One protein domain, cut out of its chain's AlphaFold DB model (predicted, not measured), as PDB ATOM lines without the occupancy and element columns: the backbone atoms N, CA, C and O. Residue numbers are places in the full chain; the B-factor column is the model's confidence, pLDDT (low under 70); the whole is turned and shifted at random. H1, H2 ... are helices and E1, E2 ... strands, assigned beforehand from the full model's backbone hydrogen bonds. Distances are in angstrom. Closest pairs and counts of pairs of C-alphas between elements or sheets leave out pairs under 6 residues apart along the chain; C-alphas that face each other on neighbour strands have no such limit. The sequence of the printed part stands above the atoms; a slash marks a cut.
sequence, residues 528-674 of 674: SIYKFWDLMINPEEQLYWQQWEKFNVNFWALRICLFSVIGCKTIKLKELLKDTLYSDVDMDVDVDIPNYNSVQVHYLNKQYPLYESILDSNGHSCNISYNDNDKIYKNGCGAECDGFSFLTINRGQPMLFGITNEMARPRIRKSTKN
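This is residues 528 to 674 of the 674 residues of an uncharacterized protein of Gigaspora rosea (UniProt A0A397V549). Little regular structure: the long helix H2 covers one face of a four-strand sheet, strands E1 and E2 pair near the end of E5, and tail residues 662 to 674 stick out. Of 147 printed residues, 57 are in H1 H2 E1 H3 E2 E3 E4 E5 E6, class mixed. The mixed sheet runs E3 E4 E5 E6; the whole is compact, radius of gyration of the C-alphas 16.1 A, spanning 45 by 40 by 32 A.

Start at H1, residues 534 to 537: it touches H2, residues 545 to 565, closest C-alphas Met 536 and Phe 551, 6.3 A. H2 has 15 of 17 O i to N i+4 pairs within hydrogen-bond range; H1 and H3, residues 573 to 576, are too short for one. E1, residues 570 to 572, is antiparallel to E2, residues 590 to 592: N 571 to O 591, 2.9 A. E3, residues 600 to 603, is parallel to E4, residues 631 to 634: N 602 to O 632, 2.8 A. H2 is on this sheet, height 8.9 A, along E4 at 9 degrees on the local plane. E4, E5, residues 643 to 649, and E6, residues 653 to 659, form a meander, successive antiparallel neighbours.

Find C-alpha 545 at (-60.255, 51.378, 52.218); H2 runs 30.2 A. E6, 19.5 A, ends at (-47.646, 52.317, 44.021).

The printed part has no cut. Links H3 to E2 and E3 to E4 are long. The model's confidence is low, with pLDDT under 70, in 36 printed residues, among them residues 534 to 546 and residues 661 to 674.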
ATOM      1  N   SER A 528     -61.002  37.619  29.252       77.56
ATOM      2  CA  SER A 528     -59.582  37.512  29.638       77.56
ATOM      3  C   SER A 528     -58.881  38.871  29.754       77.56
ATOM      4  O   SER A 528     -58.106  39.092  30.685       77.56
ATOM      5  N   ILE A 529     -59.208  39.806  28.859       76.81
ATOM      6  CA  ILE A 529     -58.688  41.181  28.839       76.81
ATOM      7  C   ILE A 529     -59.175  41.983  30.055       76.81
ATOM      8  O   ILE A 529     -58.455  42.829  30.586       76.81
ATOM      9  N   TYR A 530     -60.400  41.706  30.497       78.62
ATOM     10  CA  TYR A 530     -61.114  42.445  31.535       78.62
ATOM     11  C   TYR A 530     -61.160  41.690  32.864       78.62
ATOM     12  O   TYR A 530     -61.881  42.085  33.764       78.62
ATOM     13  N   LYS A 531     -60.357  40.638  33.051       81.50
ATOM     14  CA  LYS A 531     -60.362  39.831  34.287       81.50
ATOM     15  C   LYS A 531     -60.028  40.619  35.566       81.50
ATOM     16  O   LYS A 531     -60.314  40.163  36.663       81.50
ATOM     17  N   PHE A 532     -59.416  41.796  35.430       82.12
ATOM     18  CA  PHE A 532     -59.108  42.714  36.537       82.12
ATOM     19  C   PHE A 532     -60.175  43.804  36.739       82.12
ATOM     20  O   PHE A 532     -60.025  44.678  37.590       82.12
ATOM     21  N   TRP A 533     -61.237  43.775  35.936       75.00
ATOM     22  CA  TRP A 533     -62.259  44.811  35.827       75.00
ATOM     23  C   TRP A 533     -63.413  44.618  36.827       75.00
ATOM     24  O   TRP A 533     -64.009  45.597  37.272       75.00
ATOM     25  N   ASP A 534     -63.698  43.377  37.238       66.62
ATOM     26  CA  ASP A 534     -64.839  43.042  38.108       66.62
ATOM     27  C   ASP A 534     -64.782  43.746  39.475       66.62
ATOM     28  O   ASP A 534     -65.784  44.299  39.931       66.62
ATOM     29  N   LEU A 535     -63.584  43.834  40.071       62.22
ATOM     30  CA  LEU A 535     -63.328  44.546  41.336       62.22
ATOM     31  C   LEU A 535     -63.512  46.067  41.233       62.22
ATOM     32  O   LEU A 535     -63.549  46.755  42.253       62.22
ATOM     33  N   MET A 536     -63.565  46.606  40.015       63.78
ATOM     34  CA  MET A 536     -63.748  48.034  39.786       63.78
ATOM     35  C   MET A 536     -65.232  48.388  39.670       63.78
ATOM     36  O   MET A 536     -65.639  49.429  40.183       63.78
ATOM     37  N   ILE A 537     -66.028  47.533  39.013       58.16
ATOM     38  CA  ILE A 537     -67.356  47.915  38.510       58.16
ATOM     39  C   ILE A 537     -68.503  47.441  39.366       58.16
ATOM     40  O   ILE A 537     -69.510  48.145  39.377       58.16
ATOM     41  N   ASN A 538     -68.391  46.294  40.045       63.06
ATOM     42  CA  ASN A 538     -69.561  45.638  40.624       63.06
ATOM     43  C   ASN A 538     -70.375  46.636  41.482       63.06
ATOM     44  O   ASN A 538     -69.897  47.066  42.542       63.06
ATOM     45  N   PRO A 539     -71.565  47.075  41.018       53.75
ATOM     46  CA  PRO A 539     -72.337  48.110  41.702       53.75
ATOM     47  C   PRO A 539     -72.875  47.601  43.043       53.75
ATOM     48  O   PRO A 539     -73.229  48.401  43.909       53.75
ATOM     49  N   GLU A 540     -72.883  46.279  43.231       57.72
ATOM     50  CA  GLU A 540     -73.280  45.596  44.460       57.72
ATOM     51  C   GLU A 540     -72.151  45.561  45.506       57.72
ATOM     52  O   GLU A 540     -72.415  45.362  46.692       57.72
ATOM     53  N   GLU A 541     -70.896  45.802  45.111       63.38
ATOM     54  CA  GLU A 541     -69.761  45.823  46.035       63.38
ATOM     55  C   GLU A 541     -69.548  47.218  46.634       63.38
ATOM     56  O   GLU A 541     -69.322  48.205  45.929       63.38
ATOM     57  N   GLN A 542     -69.585  47.304  47.967       58.91
ATOM     58  CA  GLN A 542     -69.108  48.479  48.697       58.91
ATOM     59  C   GLN A 542     -67.576  48.519  48.637       58.91
ATOM     60  O   GLN A 542     -66.946  47.496  48.884       58.91
ATOM     61  N   LEU A 543     -66.992  49.688  48.338       60.75
ATOM     62  CA  LEU A 543     -65.541  49.921  48.328       60.75
ATOM     63  C   LEU A 543     -65.076  50.491  49.681       60.75
ATOM     64  O   LEU A 543     -65.165  51.690  49.941       60.75
ATOM     65  N   TYR A 544     -64.567  49.630  50.553       63.56
ATOM     66  CA  TYR A 544     -63.825  49.969  51.767       63.56
ATOM     67  C   TYR A 544     -62.359  50.312  51.452       63.56
ATOM     68  O   TYR A 544     -61.818  49.922  50.419       63.56
ATOM     69  N   TRP A 545     -61.661  50.967  52.388       60.12
ATOM     70  CA  TRP A 545     -60.255  51.378  52.218       60.12
ATOM     71  C   TRP A 545     -59.320  50.242  51.762       60.12
ATOM     72  O   TRP A 545     -58.518  50.415  50.854       60.12
ATOM     73  N   GLN A 546     -59.454  49.041  52.329       61.41
ATOM     74  CA  GLN A 546     -58.635  47.889  51.927       61.41
ATOM     75  C   GLN A 546     -58.939  47.401  50.501       61.41
ATOM     76  O   GLN A 546     -58.081  46.791  49.865       61.41
ATOM     77  N   GLN A 547     -60.141  47.657  49.980       72.31
ATOM     78  CA  GLN A 547     -60.473  47.396  48.578       72.31
ATOM     79  C   GLN A 547     -59.909  48.478  47.651       72.31
ATOM     80  O   GLN A 547     -59.719  48.191  46.477       72.31
ATOM     81  N   TRP A 548     -59.543  49.658  48.162       74.88
ATOM     82  CA  TRP A 548     -58.875  50.700  47.375       74.88
ATOM     83  C   TRP A 548     -57.452  50.300  46.956       74.88
ATOM     84  O   TRP A 548     -57.077  50.433  45.794       74.88
ATOM     85  N   GLU A 549     -56.670  49.706  47.864       80.69
ATOM     86  CA  GLU A 549     -55.350  49.146  47.524       80.69
ATOM     87  C   GLU A 549     -55.476  48.046  46.458       80.69
ATOM     88  O   GLU A 549     -54.709  48.000  45.495       80.69
ATOM     89  N   LYS A 550     -56.490  47.177  46.592       82.50
ATOM     90  CA  LYS A 550     -56.787  46.145  45.591       82.50
ATOM     91  C   LYS A 550     -57.203  46.764  44.258       82.50
ATOM     92  O   LYS A 550     -56.748  46.283  43.223       82.50
ATOM     93  N   PHE A 551     -58.029  47.808  44.282       81.88
ATOM     94  CA  PHE A 551     -58.470  48.538  43.100       81.88
ATOM     95  C   PHE A 551     -57.275  49.086  42.321       81.88
ATOM     96  O   PHE A 551     -57.151  48.787  41.141       81.88
ATOM     97  N   ASN A 552     -56.346  49.789  42.973       83.06
ATOM     98  CA  ASN A 552     -55.188  50.378  42.290       83.06
ATOM     99  C   ASN A 552     -54.297  49.330  41.622       83.06
ATOM    100  O   ASN A 552     -53.869  49.505  40.483       83.06
ATOM    101  N   VAL A 553     -54.032  48.226  42.322       88.00
ATOM    102  CA  VAL A 553     -53.214  47.124  41.800       88.00
ATOM    103  C   VAL A 553     -53.885  46.465  40.590       88.00
ATOM    104  O   VAL A 553     -53.223  46.186  39.590       88.00
ATOM    105  N   ASN A 554     -55.204  46.262  40.640       88.06
ATOM    106  CA  ASN A 554     -55.965  45.717  39.513       88.06
ATOM    107  C   ASN A 554     -56.078  46.709  38.354       88.06
ATOM    108  O   ASN A 554     -55.924  46.315  37.201       88.06
ATOM    109  N   PHE A 555     -56.271  47.996  38.642       86.75
ATOM    110  CA  PHE A 555     -56.284  49.047  37.632       86.75
ATOM    111  C   PHE A 555     -54.940  49.144  36.910       86.75
ATOM    112  O   PHE A 555     -54.897  49.293  35.690       86.75
ATOM    113  N   TRP A 556     -53.834  48.989  37.638       88.75
ATOM    114  CA  TRP A 556     -52.507  48.918  37.041       88.75
ATOM    115  C   TRP A 556     -52.346  47.700  36.121       88.75
ATOM    116  O   TRP A 556     -51.907  47.843  34.977       88.75
ATOM    117  N   ALA A 557     -52.783  46.520  36.570       91.12
ATOM    118  CA  ALA A 557     -52.767  45.292  35.769       91.12
ATOM    119  C   ALA A 557     -53.572  45.420  34.479       91.12
ATOM    120  O   ALA A 557     -53.106  45.091  33.386       91.12
ATOM    121  N   LEU A 558     -54.771  45.965  34.610       89.50
ATOM    122  CA  LEU A 558     -55.643  46.314  33.512       89.50
ATOM    123  C   LEU A 558     -54.971  47.297  32.548       89.50
ATOM    124  O   LEU A 558     -54.988  47.058  31.346       89.50
ATOM    125  N   ARG A 559     -54.346  48.372  33.041       89.44
ATOM    126  CA  ARG A 559     -53.666  49.368  32.198       89.44
ATOM    127  C   ARG A 559     -52.599  48.712  31.314       89.44
ATOM    128  O   ARG A 559     -52.566  48.973  30.112       89.44
ATOM    129  N   ILE A 560     -51.796  47.805  31.877       91.38
ATOM    130  CA  ILE A 560     -50.815  46.998  31.130       91.38
ATOM    131  C   ILE A 560     -51.509  46.106  30.086       91.38
ATOM    132  O   ILE A 560     -51.105  46.089  28.919       91.38
ATOM    133  N   CYS A 561     -52.583  45.409  30.470       91.88
ATOM    134  CA  CYS A 561     -53.354  44.568  29.550       91.88
ATOM    135  C   CYS A 561     -53.911  45.372  28.367       91.88
ATOM    136  O   CYS A 561     -53.816  44.927  27.224       91.88
ATOM    137  N   LEU A 562     -54.437  46.573  28.612       91.75
ATOM    138  CA  LEU A 562     -55.001  47.430  27.570       91.75
ATOM    139  C   LEU A 562     -53.942  47.864  26.554       91.75
ATOM    140  O   LEU A 562     -54.236  47.841  25.359       91.75
ATOM    141  N   PHE A 563     -52.716  48.190  26.988       92.94
ATOM    142  CA  PHE A 563     -51.596  48.455  26.075       92.94
ATOM    143  C   PHE A 563     -51.237  47.226  25.233       92.94
ATOM    144  O   PHE A 563     -51.038  47.334  24.021       92.94
ATOM    145  N   SER A 564     -51.217  46.045  25.848       93.06
ATOM    146  CA  SER A 564     -50.968  44.783  25.145       93.06
ATOM    147  C   SER A 564     -52.019  44.516  24.053       93.06
ATOM    148  O   SER A 564     -51.676  44.163  22.924       93.06
ATOM    149  N   VAL A 565     -53.304  44.768  24.343       89.44
ATOM    150  CA  VAL A 565     -54.430  44.547  23.411       89.44
ATOM    151  C   VAL A 565     -54.378  45.448  22.181       89.44
ATOM    152  O   VAL A 565     -54.694  45.006  21.079       89.44
ATOM    153  N   ILE A 566     -53.940  46.698  22.333       90.38
ATOM    154  CA  ILE A 566     -53.739  47.612  21.193       90.38
ATOM    155  C   ILE A 566     -52.431  47.336  20.431       90.38
ATOM    156  O   ILE A 566     -52.060  48.109  19.548       90.38
ATOM    157  N   GLY A 567     -51.741  46.234  20.745       91.12
ATOM    158  CA  GLY A 567     -50.551  45.763  20.043       91.12
ATOM    159  C   GLY A 567     -49.249  46.437  20.472       91.12
ATOM    160  O   GLY A 567     -48.239  46.285  19.778       91.12
ATOM    161  N   CYS A 568     -49.232  47.176  21.587       92.31
ATOM    162  CA  CYS A 568     -48.000  47.759  22.110       92.31
ATOM    163  C   CYS A 568     -47.115  46.654  22.697       92.31
ATOM    164  O   CYS A 568     -47.502  45.982  23.646       92.31
ATOM    165  N   LYS A 569     -45.912  46.492  22.139       93.12
ATOM    166  CA  LYS A 569     -44.856  45.631  22.703       93.12
ATOM    167  C   LYS A 569     -43.891  46.403  23.593       93.12
ATOM    168  O   LYS A 569     -43.340  45.841  24.525       93.12
ATOM    169  N   THR A 570     -43.690  47.678  23.276       92.88
ATOM    170  CA  THR A 570     -42.824  48.605  24.001       92.88
ATOM    171  C   THR A 570     -43.487  49.977  24.044       92.88
ATOM    172  O   THR A 570     -44.138  50.364  23.068       92.88
ATOM    173  N   ILE A 571     -43.319  50.719  25.134       93.56
ATOM    174  CA  ILE A 571     -43.861  52.075  25.306       93.56
ATOM    175  C   ILE A 571     -42.908  52.941  26.129       93.56
ATOM    176  O   ILE A 571     -42.182  52.426  26.973       93.56
ATOM    177  N   LYS A 572     -42.918  54.261  25.930       92.75
ATOM    178  CA  LYS A 572     -42.155  55.168  26.793       92.75
ATOM    179  C   LYS A 572     -42.724  55.194  28.208       92.75
ATOM    180  O   LYS A 572     -43.941  55.275  28.382       92.75
ATOM    181  N   LEU A 573     -41.859  55.218  29.221       89.19
ATOM    182  CA  LEU A 573     -42.280  55.275  30.625       89.19
ATOM    183  C   LEU A 573     -43.175  56.492  30.914       89.19
ATOM    184  O   LEU A 573     -44.200  56.346  31.574       89.19
ATOM    185  N   LYS A 574     -42.866  57.662  30.335       88.12
ATOM    186  CA  LYS A 574     -43.715  58.871  30.410       88.12
ATOM    187  C   LYS A 574     -45.127  58.689  29.846       88.12
ATOM    188  O   LYS A 574     -46.050  59.358  30.293       88.12
ATOM    189  N   GLU A 575     -45.307  57.816  28.858       88.25
ATOM    190  CA  GLU A 575     -46.620  57.528  28.269       88.25
ATOM    191  C   GLU A 575     -47.357  56.457  29.081       88.25
ATOM    192  O   GLU A 575     -48.555  56.577  29.345       88.25
ATOM    193  N   LEU A 576     -46.632  55.435  29.546       88.31
ATOM    194  CA  LEU A 576     -47.169  54.405  30.432       88.31
ATOM    195  C   LEU A 576     -47.686  55.012  31.741       88.31
ATOM    196  O   LEU A 576     -48.778  54.654  32.182       88.31
ATOM    197  N   LEU A 577     -46.949  55.966  32.309       85.81
ATOM    198  CA  LEU A 577     -47.251  56.660  33.561       85.81
ATOM    199  C   LEU A 577     -47.752  58.095  33.336       85.81
ATOM    200  O   LEU A 577     -47.521  58.976  34.165       85.81
ATOM    201  N   LYS A 578     -48.418  58.347  32.204       81.69
ATOM    202  CA  LYS A 578     -49.028  59.648  31.897       81.69
ATOM    203  C   LYS A 578     -49.842  60.157  33.100       81.69
ATOM    204  O   LYS A 578     -50.588  59.386  33.700       81.69
ATOM    205  N   ASP A 579     -49.661  61.435  33.431       73.56
ATOM    206  CA  ASP A 579     -50.335  62.161  34.522       73.56
ATOM    207  C   ASP A 579     -49.956  61.725  35.955       73.56
ATOM    208  O   ASP A 579     -50.556  62.182  36.928       73.56
ATOM    209  N   THR A 580     -48.920  60.891  36.117       73.44
ATOM    210  CA  THR A 580     -48.356  60.575  37.440       73.44
ATOM    211  C   THR A 580     -47.381  61.651  37.921       73.44
ATOM    212  O   THR A 580     -46.660  62.267  37.137       73.44
ATOM    213  N   LEU A 581     -47.338  61.866  39.239       69.19
ATOM    214  CA  LEU A 581     -46.293  62.656  39.888       69.19
ATOM    215  C   LEU A 581     -45.062  61.767  40.094       69.19
ATOM    216  O   LEU A 581     -45.165  60.691  40.677       69.19
ATOM    217  N   TYR A 582     -43.898  62.224  39.639       69.44
ATOM    218  CA  TYR A 582     -42.627  61.518  39.792       69.44
ATOM    219  C   TYR A 582     -41.502  62.506  40.124       69.44
ATOM    220  O   TYR A 582     -41.543  63.671  39.726       69.44
ATOM    221  N   SER A 583     -40.487  62.042  40.852       59.28
ATOM    222  CA  SER A 583     -39.283  62.807  41.200       59.28
ATOM    223  C   SER A 583     -38.033  62.038  40.777       59.28
ATOM    224  O   SER A 583     -37.921  60.862  41.111       59.28
ATOM    225  N   ASP A 584     -37.101  62.700  40.086       68.38
ATOM    226  CA  ASP A 584     -35.752  62.197  39.769       68.38
ATOM    227  C   ASP A 584     -35.682  60.818  39.070       68.38
ATOM    228  O   ASP A 584     -34.808  60.004  39.362       68.38
ATOM    229  N   VAL A 585     -36.577  60.557  38.107       76.25
ATOM    230  CA  VAL A 585     -36.554  59.353  37.248       76.25
ATOM    231  C   VAL A 585     -36.481  59.758  35.775       76.25
ATOM    232  O   VAL A 585     -37.190  60.670  35.344       76.25
ATOM    233  N   ASP A 586     -35.637  59.077  34.990       81.00
ATOM    234  CA  ASP A 586     -35.631  59.222  33.531       81.00
ATOM    235  C   ASP A 586     -36.890  58.580  32.938       81.00
ATOM    236  O   ASP A 586     -37.043  57.359  32.892       81.00
ATOM    237  N   MET A 587     -37.811  59.427  32.488       83.69
ATOM    238  CA  MET A 587     -39.090  58.998  31.933       83.69
ATOM    239  C   MET A 587     -39.030  58.712  30.427       83.69
ATOM    240  O   MET A 587     -40.050  58.322  29.845       83.69
ATOM    241  N   ASP A 588     -37.877  58.902  29.777       88.19
ATOM    242  CA  ASP A 588     -37.700  58.648  28.341       88.19
ATOM    243  C   ASP A 588     -37.145  57.248  28.023       88.19
ATOM    244  O   ASP A 588     -36.725  56.965  26.896       88.19
ATOM    245  N   VAL A 589     -37.214  56.334  28.992       90.88
ATOM    246  CA  VAL A 589     -36.872  54.916  28.819       90.88
ATOM    247  C   VAL A 589     -38.008  54.127  28.164       90.88
ATOM    248  O   VAL A 589     -39.191  54.421  28.363       90.88
ATOM    249  N   ASP A 590     -37.647  53.114  27.372       92.69
ATOM    250  CA  ASP A 590     -38.609  52.178  26.779       92.69
ATOM    251  C   ASP A 590     -38.932  51.068  27.780       92.69
ATOM    252  O   ASP A 590     -38.019  50.467  28.334       92.69
ATOM    253  N   VAL A 591     -40.216  50.783  27.977       93.44
ATOM    254  CA  VAL A 591     -40.753  49.732  28.845       93.44
ATOM    255  C   VAL A 591     -41.361  48.634  27.980       93.44
ATOM    256  O   VAL A 591     -42.197  48.930  27.123       93.44
ATOM    257  N   ASP A 592     -40.984  47.381  28.216       94.06
ATOM    258  CA  ASP A 592     -41.583  46.220  27.561       94.06
ATOM    259  C   ASP A 592     -42.968  45.927  28.158       94.06
ATOM    260  O   ASP A 592     -43.154  45.916  29.377       94.06
ATOM    261  N   ILE A 593     -43.944  45.666  27.291       94.75
ATOM    262  CA  ILE A 593     -45.322  45.351  27.671       94.75
ATOM    263  C   ILE A 593     -45.548  43.836  27.545       94.75
ATOM    264  O   ILE A 593     -45.404  43.291  26.444       94.75
ATOM    265  N   PRO A 594     -45.917  43.140  28.637       93.69
ATOM    266  CA  PRO A 594     -46.199  41.710  28.597       93.69
ATOM    267  C   PRO A 594     -47.474  41.391  27.803       93.69
ATOM    268  O   PRO A 594     -48.303  42.253  27.492       93.69
ATOM    269  N   ASN A 595     -47.660  40.112  27.472       92.31
ATOM    270  CA  ASN A 595     -48.911  39.636  26.883       92.31
ATOM    271  C   ASN A 595     -50.031  39.712  27.934       92.31
ATOM    272  O   ASN A 595     -49.868  39.185  29.030       92.31
ATOM    273  N   TYR A 596     -51.184  40.304  27.608       91.12
ATOM    274  CA  TYR A 596     -52.302  40.432  28.557       91.12
ATOM    275  C   TYR A 596     -52.751  39.090  29.168       91.12
ATOM    276  O   TYR A 596     -53.202  39.052  30.314       91.12
ATOM    277  N   ASN A 597     -52.589  37.971  28.450       90.44
ATOM    278  CA  ASN A 597     -52.931  36.646  28.967       90.44
ATOM    279  C   ASN A 597     -52.013  36.195  30.110       90.44
ATOM    280  O   ASN A 597     -52.466  35.439  30.969       90.44
ATOM    281  N   SER A 598     -50.756  36.652  30.145       92.06
ATOM    282  CA  SER A 598     -49.797  36.258  31.183       92.06
ATOM    283  C   SER A 598     -49.882  37.120  32.440       92.06
ATOM    284  O   SER A 598     -49.488  36.651  33.506       92.06
ATOM    285  N   VAL A 599     -50.459  38.327  32.345       92.75
ATOM    286  CA  VAL A 599     -50.541  39.271  33.468       92.75
ATOM    287  C   VAL A 599     -51.300  38.665  34.650       92.75
ATOM    288  O   VAL A 599     -52.398  38.119  34.474       92.75
ATOM    289  N   GLN A 600     -50.731  38.785  35.851       91.56
ATOM    290  CA  GLN A 600     -51.258  38.244  37.107       91.56
ATOM    291  C   GLN A 600     -51.158  39.255  38.254       91.56
ATOM    292  O   GLN A 600     -50.205  40.030  38.345       91.56
ATOM    293  N   VAL A 601     -52.141  39.206  39.156       89.88
ATOM    294  CA  VAL A 601     -52.164  39.985  40.399       89.88
ATOM    295  C   VAL A 601     -52.044  39.038  41.590       89.88
ATOM    296  O   VAL A 601     -52.801  38.075  41.702       89.88
ATOM    297  N   HIS A 602     -51.116  39.331  42.498       89.94
ATOM    298  CA  HIS A 602     -50.859  38.564  43.714       89.94
ATOM    299  C   HIS A 602     -51.078  39.434  44.952       89.94
ATOM    300  O   HIS A 602     -50.652  40.587  45.000       89.94
ATOM    301  N   TYR A 603     -51.702  38.877  45.988       88.50
ATOM    302  CA  TYR A 603     -51.941  39.576  47.250       88.50
ATOM    303  C   TYR A 603     -51.027  39.016  48.328       88.50
ATOM    304  O   TYR A 603     -51.185  37.865  48.727       88.50
ATOM    305  N   LEU A 604     -50.069  39.814  48.792       87.19
ATOM    306  CA  LEU A 604     -49.086  39.380  49.777       87.19
ATOM    307  C   LEU A 604     -49.621  39.562  51.200       87.19
ATOM    308  O   LEU A 604     -50.153  40.616  51.552       87.19
ATOM    309  N   ASN A 605     -49.412  38.552  52.045       82.00
ATOM    310  CA  ASN A 605     -49.729  38.630  53.474       82.00
ATOM    311  C   ASN A 605     -48.648  39.363  54.284       82.00
ATOM    312  O   ASN A 605     -48.924  39.883  55.363       82.00
ATOM    313  N   LYS A 606     -47.408  39.393  53.784       81.00
ATOM    314  CA  LYS A 606     -46.242  39.987  54.456       81.00
ATOM    315  C   LYS A 606     -45.636  41.112  53.619       81.00
ATOM    316  O   LYS A 606     -45.825  41.160  52.408       81.00
ATOM    317  N   GLN A 607     -44.908  42.006  54.285       83.25
ATOM    318  CA  GLN A 607     -44.267  43.165  53.661       83.25
ATOM    319  C   GLN A 607     -43.053  42.742  52.815       83.25
ATOM    320  O   GLN A 607     -42.125  42.114  53.327       83.25
ATOM    321  N   TYR A 608     -43.024  43.125  51.542       81.69
ATOM    322  CA  TYR A 608     -41.818  43.105  50.711       81.69
ATOM    323  C   TYR A 608     -41.115  44.472  50.796       81.69
ATOM    324  O   TYR A 608     -41.821  45.486  50.739       81.69
ATOM    325  N   PRO A 609     -39.770  44.536  50.913       76.94
ATOM    326  CA  PRO A 609     -38.788  43.436  50.881       76.94
ATOM    327  C   PRO A 609     -38.382  42.858  52.255       76.94
ATOM    328  O   PRO A 609     -37.406  42.123  52.345       76.94
ATOM    329  N   LEU A 610     -39.099  43.175  53.338       74.50
ATOM    330  CA  LEU A 610     -38.685  42.864  54.719       74.50
ATOM    331  C   LEU A 610     -38.608  41.369  55.074       74.50
ATOM    332  O   LEU A 610     -37.880  41.009  55.998       74.50
ATOM    333  N   TYR A 611     -39.352  40.500  54.386       68.62
ATOM    334  CA  TYR A 611     -39.389  39.063  54.672       68.62
ATOM    335  C   TYR A 611     -38.926  38.234  53.467       68.62
ATOM    336  O   TYR A 611     -39.488  38.364  52.385       68.62
ATOM    337  N   GLU A 612     -37.971  37.318  53.676       57.19
ATOM    338  CA  GLU A 612     -37.461  36.405  52.631       57.19
ATOM    339  C   GLU A 612     -38.494  35.351  52.191       57.19
ATOM    340  O   GLU A 612     -38.522  34.946  51.033       57.19
ATOM    341  N   SER A 613     -39.372  34.911  53.103       65.44
ATOM    342  CA  SER A 613     -40.467  33.975  52.809       65.44
ATOM    343  C   SER A 613     -41.804  34.708  52.730       65.44
ATOM    344  O   SER A 613     -42.487  34.955  53.736       65.44
ATOM    345  N   ILE A 614     -42.177  35.060  51.505       73.38
ATOM    346  CA  ILE A 614     -43.404  35.790  51.203       73.38
ATOM    347  C   ILE A 614     -44.499  34.774  50.904       73.38
ATOM    348  O   ILE A 614     -44.337  33.895  50.060       73.38
ATOM    349  N   LEU A 615     -45.608  34.885  51.632       73.38
ATOM    350  CA  LEU A 615     -46.800  34.075  51.411       73.38
ATOM    351  C   LEU A 615     -47.881  34.944  50.769       73.38
ATOM    352  O   LEU A 615     -48.072  36.091  51.193       73.38
ATOM    353  N   ASP A 616     -48.587  34.398  49.784       73.19
ATOM    354  CA  ASP A 616     -49.816  35.004  49.275       73.19
ATOM    355  C   ASP A 616     -50.972  34.861  50.278       73.19
ATOM    356  O   ASP A 616     -50.864  34.173  51.300       73.19
ATOM    357  N   SER A 617     -52.103  35.500  49.975       68.62
ATOM    358  CA  SER A 617     -53.345  35.428  50.753       68.62
ATOM    359  C   SER A 617     -53.870  34.007  50.967       68.62
ATOM    360  O   SER A 617     -54.603  33.776  51.924       68.62
ATOM    361  N   ASN A 618     -53.476  33.059  50.117       71.31
ATOM    362  CA  ASN A 618     -53.877  31.657  50.172       71.31
ATOM    363  C   ASN A 618     -52.854  30.780  50.922       71.31
ATOM    364  O   ASN A 618     -53.052  29.572  51.038       71.31
ATOM    365  N   GLY A 619     -51.772  31.369  51.443       68.88
ATOM    366  CA  GLY A 619     -50.722  30.666  52.177       68.88
ATOM    367  C   GLY A 619     -49.685  29.971  51.293       68.88
ATOM    368  O   GLY A 619     -48.861  29.221  51.819       68.88
ATOM    369  N   HIS A 620     -49.681  30.211  49.980       75.62
ATOM    370  CA  HIS A 620     -48.674  29.676  49.067       75.62
ATOM    371  C   HIS A 620     -47.426  30.556  49.051       75.62
ATOM    372  O   HIS A 620     -47.500  31.778  49.174       75.62
ATOM    373  N   SER A 621     -46.258  29.937  48.872       74.75
ATOM    374  CA  SER A 621     -45.003  30.670  48.703       74.75
ATOM    375  C   SER A 621     -45.008  31.447  47.383       74.75
ATOM    376  O   SER A 621     -45.145  30.859  46.310       74.75
ATOM    377  N   CYS A 622     -44.828  32.766  47.467       74.19
ATOM    378  CA  CYS A 622     -44.608  33.636  46.317       74.19
ATOM    379  C   CYS A 622     -43.108  33.799  46.077       74.19
ATOM    380  O   CYS A 622     -42.418  34.451  46.860       74.19
ATOM    381  N   ASN A 623     -42.615  33.247  44.968       77.31
ATOM    382  CA  ASN A 623     -41.266  33.533  44.493       77.31
ATOM    383  C   ASN A 623     -41.289  34.823  43.660       77.31
ATOM    384  O   ASN A 623     -41.870  34.841  42.573       77.31
ATOM    385  N   ILE A 624     -40.707  35.895  44.198       83.31
ATOM    386  CA  ILE A 624     -40.664  37.211  43.559       83.31
ATOM    387  C   ILE A 624     -39.342  37.343  42.803       83.31
ATOM    388  O   ILE A 624     -38.276  37.383  43.413       83.31
ATOM    389  N   SER A 625     -39.416  37.424  41.476       83.31
ATOM    390  CA  SER A 625     -38.261  37.631  40.602       83.31
ATOM    391  C   SER A 625     -38.282  39.033  40.003       83.31
ATOM    392  O   SER A 625     -39.314  39.497  39.524       83.31
ATOM    393  N   TYR A 626     -37.115  39.678  39.954       82.50
ATOM    394  CA  TYR A 626     -36.935  40.976  39.296       82.50
ATOM    395  C   TYR A 626     -37.226  40.930  37.786       82.50
ATOM    396  O   TYR A 626     -37.480  41.967  37.185       82.50
ATOM    397  N   ASN A 627     -37.204  39.739  37.177       82.25
ATOM    398  CA  ASN A 627     -37.477  39.546  35.750       82.25
ATOM    399  C   ASN A 627     -38.970  39.344  35.436       82.25
ATOM    400  O   ASN A 627     -39.327  39.265  34.261       82.25
ATOM    401  N   ASP A 628     -39.833  39.242  36.450       86.31
ATOM    402  CA  ASP A 628     -41.265  39.003  36.261       86.31
ATOM    403  C   ASP A 628     -41.985  40.325  35.968       86.31
ATOM    404  O   ASP A 628     -42.470  41.001  36.880       86.31
ATOM    405  N   ASN A 629     -42.049  40.704  34.690       89.38
ATOM    406  CA  ASN A 629     -42.706  41.940  34.254       89.38
ATOM    407  C   ASN A 629     -44.220  41.820  34.030       89.38
ATOM    408  O   ASN A 629     -44.882  42.804  33.702       89.38
ATOM    409  N   ASP A 630     -44.771  40.623  34.210       91.25
ATOM    410  CA  ASP A 630     -46.191  40.306  34.092       91.25
ATOM    411  C   ASP A 630     -46.877  40.088  35.449       91.25
ATOM    412  O   ASP A 630     -48.091  39.892  35.504       91.25
ATOM    413  N   LYS A 631     -46.134  40.169  36.558       92.44
ATOM    414  CA  LYS A 631     -46.677  40.005  37.910       92.44
ATOM    415  C   LYS A 631     -46.757  41.326  38.648       92.44
ATOM    416  O   LYS A 631     -45.802  42.103  38.707       92.44
ATOM    417  N   ILE A 632     -47.903  41.541  39.275       92.06
ATOM    418  CA  ILE A 632     -48.189  42.740  40.049       92.06
ATOM    419  C   ILE A 632     -48.626  42.312  41.441       92.06
ATOM    420  O   ILE A 632     -49.423  41.390  41.608       92.06
ATOM    421  N   TYR A 633     -48.101  42.987  42.452       90.69
ATOM    422  CA  TYR A 633     -48.246  42.596  43.839       90.69
ATOM    423  C   TYR A 633     -48.970  43.681  44.625       90.69
ATOM    424  O   TYR A 633     -48.585  44.847  44.598       90.69
ATOM    425  N   LYS A 634     -49.984  43.286  45.387       90.38
ATOM    426  CA  LYS A 634     -50.498  44.061  46.516       90.38
ATOM    427  C   LYS A 634     -49.639  43.725  47.729       90.38
ATOM    428  O   LYS A 634     -49.545  42.554  48.096       90.38
ATOM    429  N   ASN A 635     -49.022  44.722  48.351       88.56
ATOM    430  CA  ASN A 635     -48.055  44.506  49.423       88.56
ATOM    431  C   ASN A 635     -48.734  44.236  50.780       88.56
ATOM    432  O   ASN A 635     -49.895  44.593  51.011       88.56
ATOM    433  N   GLY A 636     -48.009  43.605  51.702       83.12
ATOM    434  CA  GLY A 636     -48.481  43.401  53.071       83.12
ATOM    435  C   GLY A 636     -48.674  44.726  53.815       83.12
ATOM    436  O   GLY A 636     -47.981  45.709  53.559       83.12
ATOM    437  N   CYS A 637     -49.614  44.755  54.763       80.56
ATOM    438  CA  CYS A 637     -49.914  45.959  55.544       80.56
ATOM    439  C   CYS A 637     -48.664  46.527  56.229       80.56
ATOM    440  O   CYS A 637     -47.930  45.781  56.875       80.56
ATOM    441  N   GLY A 638     -48.470  47.848  56.146       76.62
ATOM    442  CA  GLY A 638     -47.359  48.572  56.776       76.62
ATOM    443  C   GLY A 638     -46.062  48.622  55.960       76.62
ATOM    444  O   GLY A 638     -45.062  49.102  56.484       76.62
ATOM    445  N   ALA A 639     -46.068  48.127  54.719       81.56
ATOM    446  CA  ALA A 639     -44.971  48.330  53.780       81.56
ATOM    447  C   ALA A 639     -44.895  49.792  53.298       81.56
ATOM    448  O   ALA A 639     -45.864  50.540  53.403       81.56
ATOM    449  N   GLU A 640     -43.744  50.190  52.745       79.38
ATOM    450  CA  GLU A 640     -43.536  51.549  52.214       79.38
ATOM    451  C   GLU A 640     -44.391  51.858  50.976       79.38
ATOM    452  O   GLU A 640     -44.721  53.014  50.734       79.38
ATOM    453  N   CYS A 641     -44.764  50.830  50.209       83.94
ATOM    454  CA  CYS A 641     -45.677  50.928  49.074       83.94
ATOM    455  C   CYS A 641     -46.857  49.965  49.236       83.94
ATOM    456  O   CYS A 641     -46.685  48.839  49.712       83.94
ATOM    457  N   ASP A 642     -48.041  50.400  48.802       85.75
ATOM    458  CA  ASP A 642     -49.293  49.632  48.874       85.75
ATOM    459  C   ASP A 642     -49.310  48.484  47.852       85.75
ATOM    460  O   ASP A 642     -49.892  47.419  48.082       85.75
ATOM    461  N   GLY A 643     -48.636  48.680  46.720       88.75
ATOM    462  CA  GLY A 643     -48.433  47.671  45.690       88.75
ATOM    463  C   GLY A 643     -47.168  47.933  44.881       88.75
ATOM    464  O   GLY A 643     -46.591  49.014  44.963       88.75
ATOM    465  N   PHE A 644     -46.716  46.942  44.119       90.06
ATOM    466  CA  PHE A 644     -45.533  47.074  43.272       90.06
ATOM    467  C   PHE A 644     -45.534  46.099  42.091       90.06
ATOM    468  O   PHE A 644     -46.233  45.086  42.091       90.06
ATOM    469  N   SER A 645     -44.710  46.392  41.089       92.06
ATOM    470  CA  SER A 645     -44.393  45.504  39.965       92.06
ATOM    471  C   SER A 645     -42.967  45.749  39.481       92.06
ATOM    472  O   SER A 645     -42.414  46.826  39.709       92.06
ATOM    473  N   PHE A 646     -42.383  44.793  38.763       91.31
ATOM    474  CA  PHE A 646     -41.129  45.018  38.047       91.31
ATOM    475  C   PHE A 646     -41.425  45.368  36.594       91.31
ATOM    476  O   PHE A 646     -42.233  44.723  35.941       91.31
ATOM    477  N   LEU A 647     -40.791  46.418  36.091       90.69
ATOM    478  CA  LEU A 647     -40.862  46.826  34.698       90.69
ATOM    479  C   LEU A 647     -39.558  46.446  34.014       90.69
ATOM    480  O   LEU A 647     -38.484  46.739  34.531       90.69
ATOM    481  N   THR A 648     -39.638  45.818  32.846       91.44
ATOM    482  CA  THR A 648     -38.456  45.603  32.009       91.44
ATOM    483  C   THR A 648     -38.250  46.839  31.151       91.44
ATOM    484  O   THR A 648     -39.068  47.128  30.281       91.44
ATOM    485  N   ILE A 649     -37.176  47.578  31.404       89.31
ATOM    486  CA  ILE A 649     -36.796  48.773  30.660       89.31
ATOM    487  C   ILE A 649     -35.596  48.508  29.748       89.31
ATOM    488  O   ILE A 649     -34.797  47.600  29.991       89.31
ATOM    489  N   ASN A 650     -35.463  49.301  28.683       84.38
ATOM    490  CA  ASN A 650     -34.310  49.309  27.773       84.38
ATOM    491  C   ASN A 650     -33.899  47.907  27.270       84.38
ATOM    492  O   ASN A 650     -32.712  47.621  27.118       84.38
ATOM    493  N   ARG A 651     -34.885  47.037  26.995       72.00
ATOM    494  CA  ARG A 651     -34.706  45.654  26.506       72.00
ATOM    495  C   ARG A 651     -33.937  44.732  27.464       72.00
ATOM    496  O   ARG A 651     -33.050  43.994  27.032       72.00
ATOM    497  N   GLY A 652     -34.282  44.755  28.752       77.25
ATOM    498  CA  GLY A 652     -33.880  43.698  29.694       77.25
ATOM    499  C   GLY A 652     -33.471  44.154  31.092       77.25
ATOM    500  O   GLY A 652     -33.173  43.305  31.927       77.25
ATOM    501  N   GLN A 653     -33.438  45.457  31.376       85.81
ATOM    502  CA  GLN A 653     -33.099  45.963  32.707       85.81
ATOM    503  C   GLN A 653     -34.353  45.996  33.593       85.81
ATOM    504  O   GLN A 653     -35.341  46.603  33.193       85.81
ATOM    505  N   PRO A 654     -34.364  45.376  34.781       88.69
ATOM    506  CA  PRO A 654     -35.513  45.458  35.674       88.69
ATOM    507  C   PRO A 654     -35.533  46.789  36.439       88.69
ATOM    508  O   PRO A 654     -34.510  47.253  36.940       88.69
ATOM    509  N   MET A 655     -36.718  47.376  36.576       88.31
ATOM    510  CA  MET A 655     -36.993  48.577  37.362       88.31
ATOM    511  C   MET A 655     -38.151  48.294  38.320       88.31
ATOM    512  O   MET A 655     -39.211  47.841  37.895       88.31
ATOM    513  N   LEU A 656     -37.967  48.558  39.615       88.44
ATOM    514  CA  LEU A 656     -39.050  48.437  40.591       88.44
ATOM    515  C   LEU A 656     -39.984  49.643  40.472       88.44
ATOM    516  O   LEU A 656     -39.556  50.783  40.634       88.44
ATOM    517  N   PHE A 657     -41.262  49.379  40.233       87.12
ATOM    518  CA  PHE A 657     -42.324  50.373  40.269       87.12
ATOM    519  C   PHE A 657     -43.169  50.161  41.524       87.12
ATOM    520  O   PHE A 657     -43.773  49.101  41.686       87.12
ATOM    521  N   GLY A 658     -43.192  51.154  42.415       86.88
ATOM    522  CA  GLY A 658     -44.007  51.155  43.630       86.88
ATOM    523  C   GLY A 658     -45.230  52.060  43.486       86.88
ATOM    524  O   GLY A 658     -45.133  53.160  42.950       86.88
ATOM    525  N   ILE A 659     -46.371  51.597  43.985       83.00
ATOM    526  CA  ILE A 659     -47.646  52.317  44.021       83.00
ATOM    527  C   ILE A 659     -47.893  52.754  45.466       83.00
ATOM    528  O   ILE A 659     -47.941  51.916  46.369       83.00
ATOM    529  N   THR A 660     -48.072  54.054  45.685       76.88
ATOM    530  CA  THR A 660     -48.391  54.647  46.990       76.88
ATOM    531  C   THR A 660     -49.649  55.503  46.885       76.88
ATOM    532  O   THR A 660     -49.799  56.302  45.961       76.88
ATOM    533  N   ASN A 661     -50.572  55.355  47.834       66.00
ATOM    534  CA  ASN A 661     -51.708  56.261  47.958       66.00
ATOM    535  C   ASN A 661     -51.348  57.474  48.822       66.00
ATOM    536  O   ASN A 661     -51.340  57.392  50.050       66.00
ATOM    537  N   GLU A 662     -51.144  58.636  48.204       54.03
ATOM    538  CA  GLU A 662     -51.116  59.911  48.927       54.03
ATOM    539  C   GLU A 662     -52.432  60.674  48.746       54.03
ATOM    540  O   GLU A 662     -52.540  61.572  47.918       54.03
ATOM    541  N   MET A 663     -53.447  60.370  49.561       37.25
ATOM    542  CA  MET A 663     -54.498  61.348  49.863       37.25
ATOM    543  C   MET A 663     -54.876  61.307  51.350       37.25
ATOM    544  O   MET A 663     -55.335  60.297  51.872       37.25
ATOM    545  N   ALA A 664     -54.692  62.468  51.994       28.45
ATOM    546  CA  ALA A 664     -55.065  62.856  53.359       28.45
ATOM    547  C   ALA A 664     -54.160  62.406  54.529       28.45
ATOM    548  O   ALA A 664     -54.582  61.677  55.423       28.45
ATOM    549  N   ARG A 665     -52.960  63.002  54.621       23.05
ATOM    550  CA  ARG A 665     -52.421  63.613  55.861       23.05
ATOM    551  C   ARG A 665     -51.259  64.549  55.495       23.05
ATOM    552  O   ARG A 665     -50.250  64.061  54.998       23.05
ATOM    553  N   PRO A 666     -51.330  65.866  55.766       24.27
ATOM    554  CA  PRO A 666     -50.175  66.726  55.573       24.27
ATOM    555  C   PRO A 666     -49.126  66.357  56.623       24.27
ATOM    556  O   PRO A 666     -49.331  66.536  57.826       24.27
ATOM    557  N   ARG A 667     -47.987  65.831  56.178       21.92
ATOM    558  CA  ARG A 667     -46.765  65.801  56.978       21.92
ATOM    559  C   ARG A 667     -45.632  66.407  56.175       21.92
ATOM    560  O   ARG A 667     -45.038  65.773  55.317       21.92
ATOM    561  N   ILE A 668     -45.284  67.633  56.552       29.09
ATOM    562  CA  ILE A 668     -43.930  68.145  56.377       29.09
ATOM    563  C   ILE A 668     -42.999  67.194  57.134       29.09
ATOM    564  O   ILE A 668     -43.106  67.068  58.356       29.09
ATOM    565  N   ARG A 669     -42.054  66.568  56.432       23.91
ATOM    566  CA  ARG A 669     -40.804  66.105  57.039       23.91
ATOM    567  C   ARG A 669     -39.623  66.422  56.131       23.91
ATOM    568  O   ARG A 669     -39.370  65.741  55.150       23.91
ATOM    569  N   LYS A 670     -38.848  67.426  56.548       30.22
ATOM    570  CA  LYS A 670     -37.391  67.376  56.410       30.22
ATOM    571  C   LYS A 670     -36.877  66.185  57.225       30.22
ATOM    572  O   LYS A 670     -37.222  66.061  58.399       30.22
ATOM    573  N   SER A 671     -36.012  65.378  56.630       24.94
ATOM    574  CA  SER A 671     -35.100  64.488  57.344       24.94
ATOM    575  C   SER A 671     -33.736  64.595  56.672       24.94
ATOM    576  O   SER A 671     -33.503  64.059  55.597       24.94
ATOM    577  N   THR A 672     -32.869  65.397  57.284       27.16
ATOM    578  CA  THR A 672     -31.421  65.441  57.064       27.16
ATOM    579  C   THR A 672     -30.712  64.306  57.813       27.16
ATOM    580  O   THR A 672     -30.980  64.154  59.003       27.16
ATOM    581  N   LYS A 673     -29.698  63.720  57.142       28.95
ATOM    582  CA  LYS A 673     -28.503  62.977  57.635       28.95
ATOM    583  C   LYS A 673     -28.735  61.542  58.154       28.95
ATOM    584  O   LYS A 673     -29.706  61.314  58.862       28.95
ATOM    585  N   ASN A 674     -27.888  60.542  57.876       31.17
ATOM    586  CA  ASN A 674     -26.497  60.484  57.374       31.17
ATOM    587  C   ASN A 674     -26.362  59.619  56.121       31.17
ATOM    588  O   ASN A 674     -27.105  58.618  56.042       31.17
TER     589      ASN A 674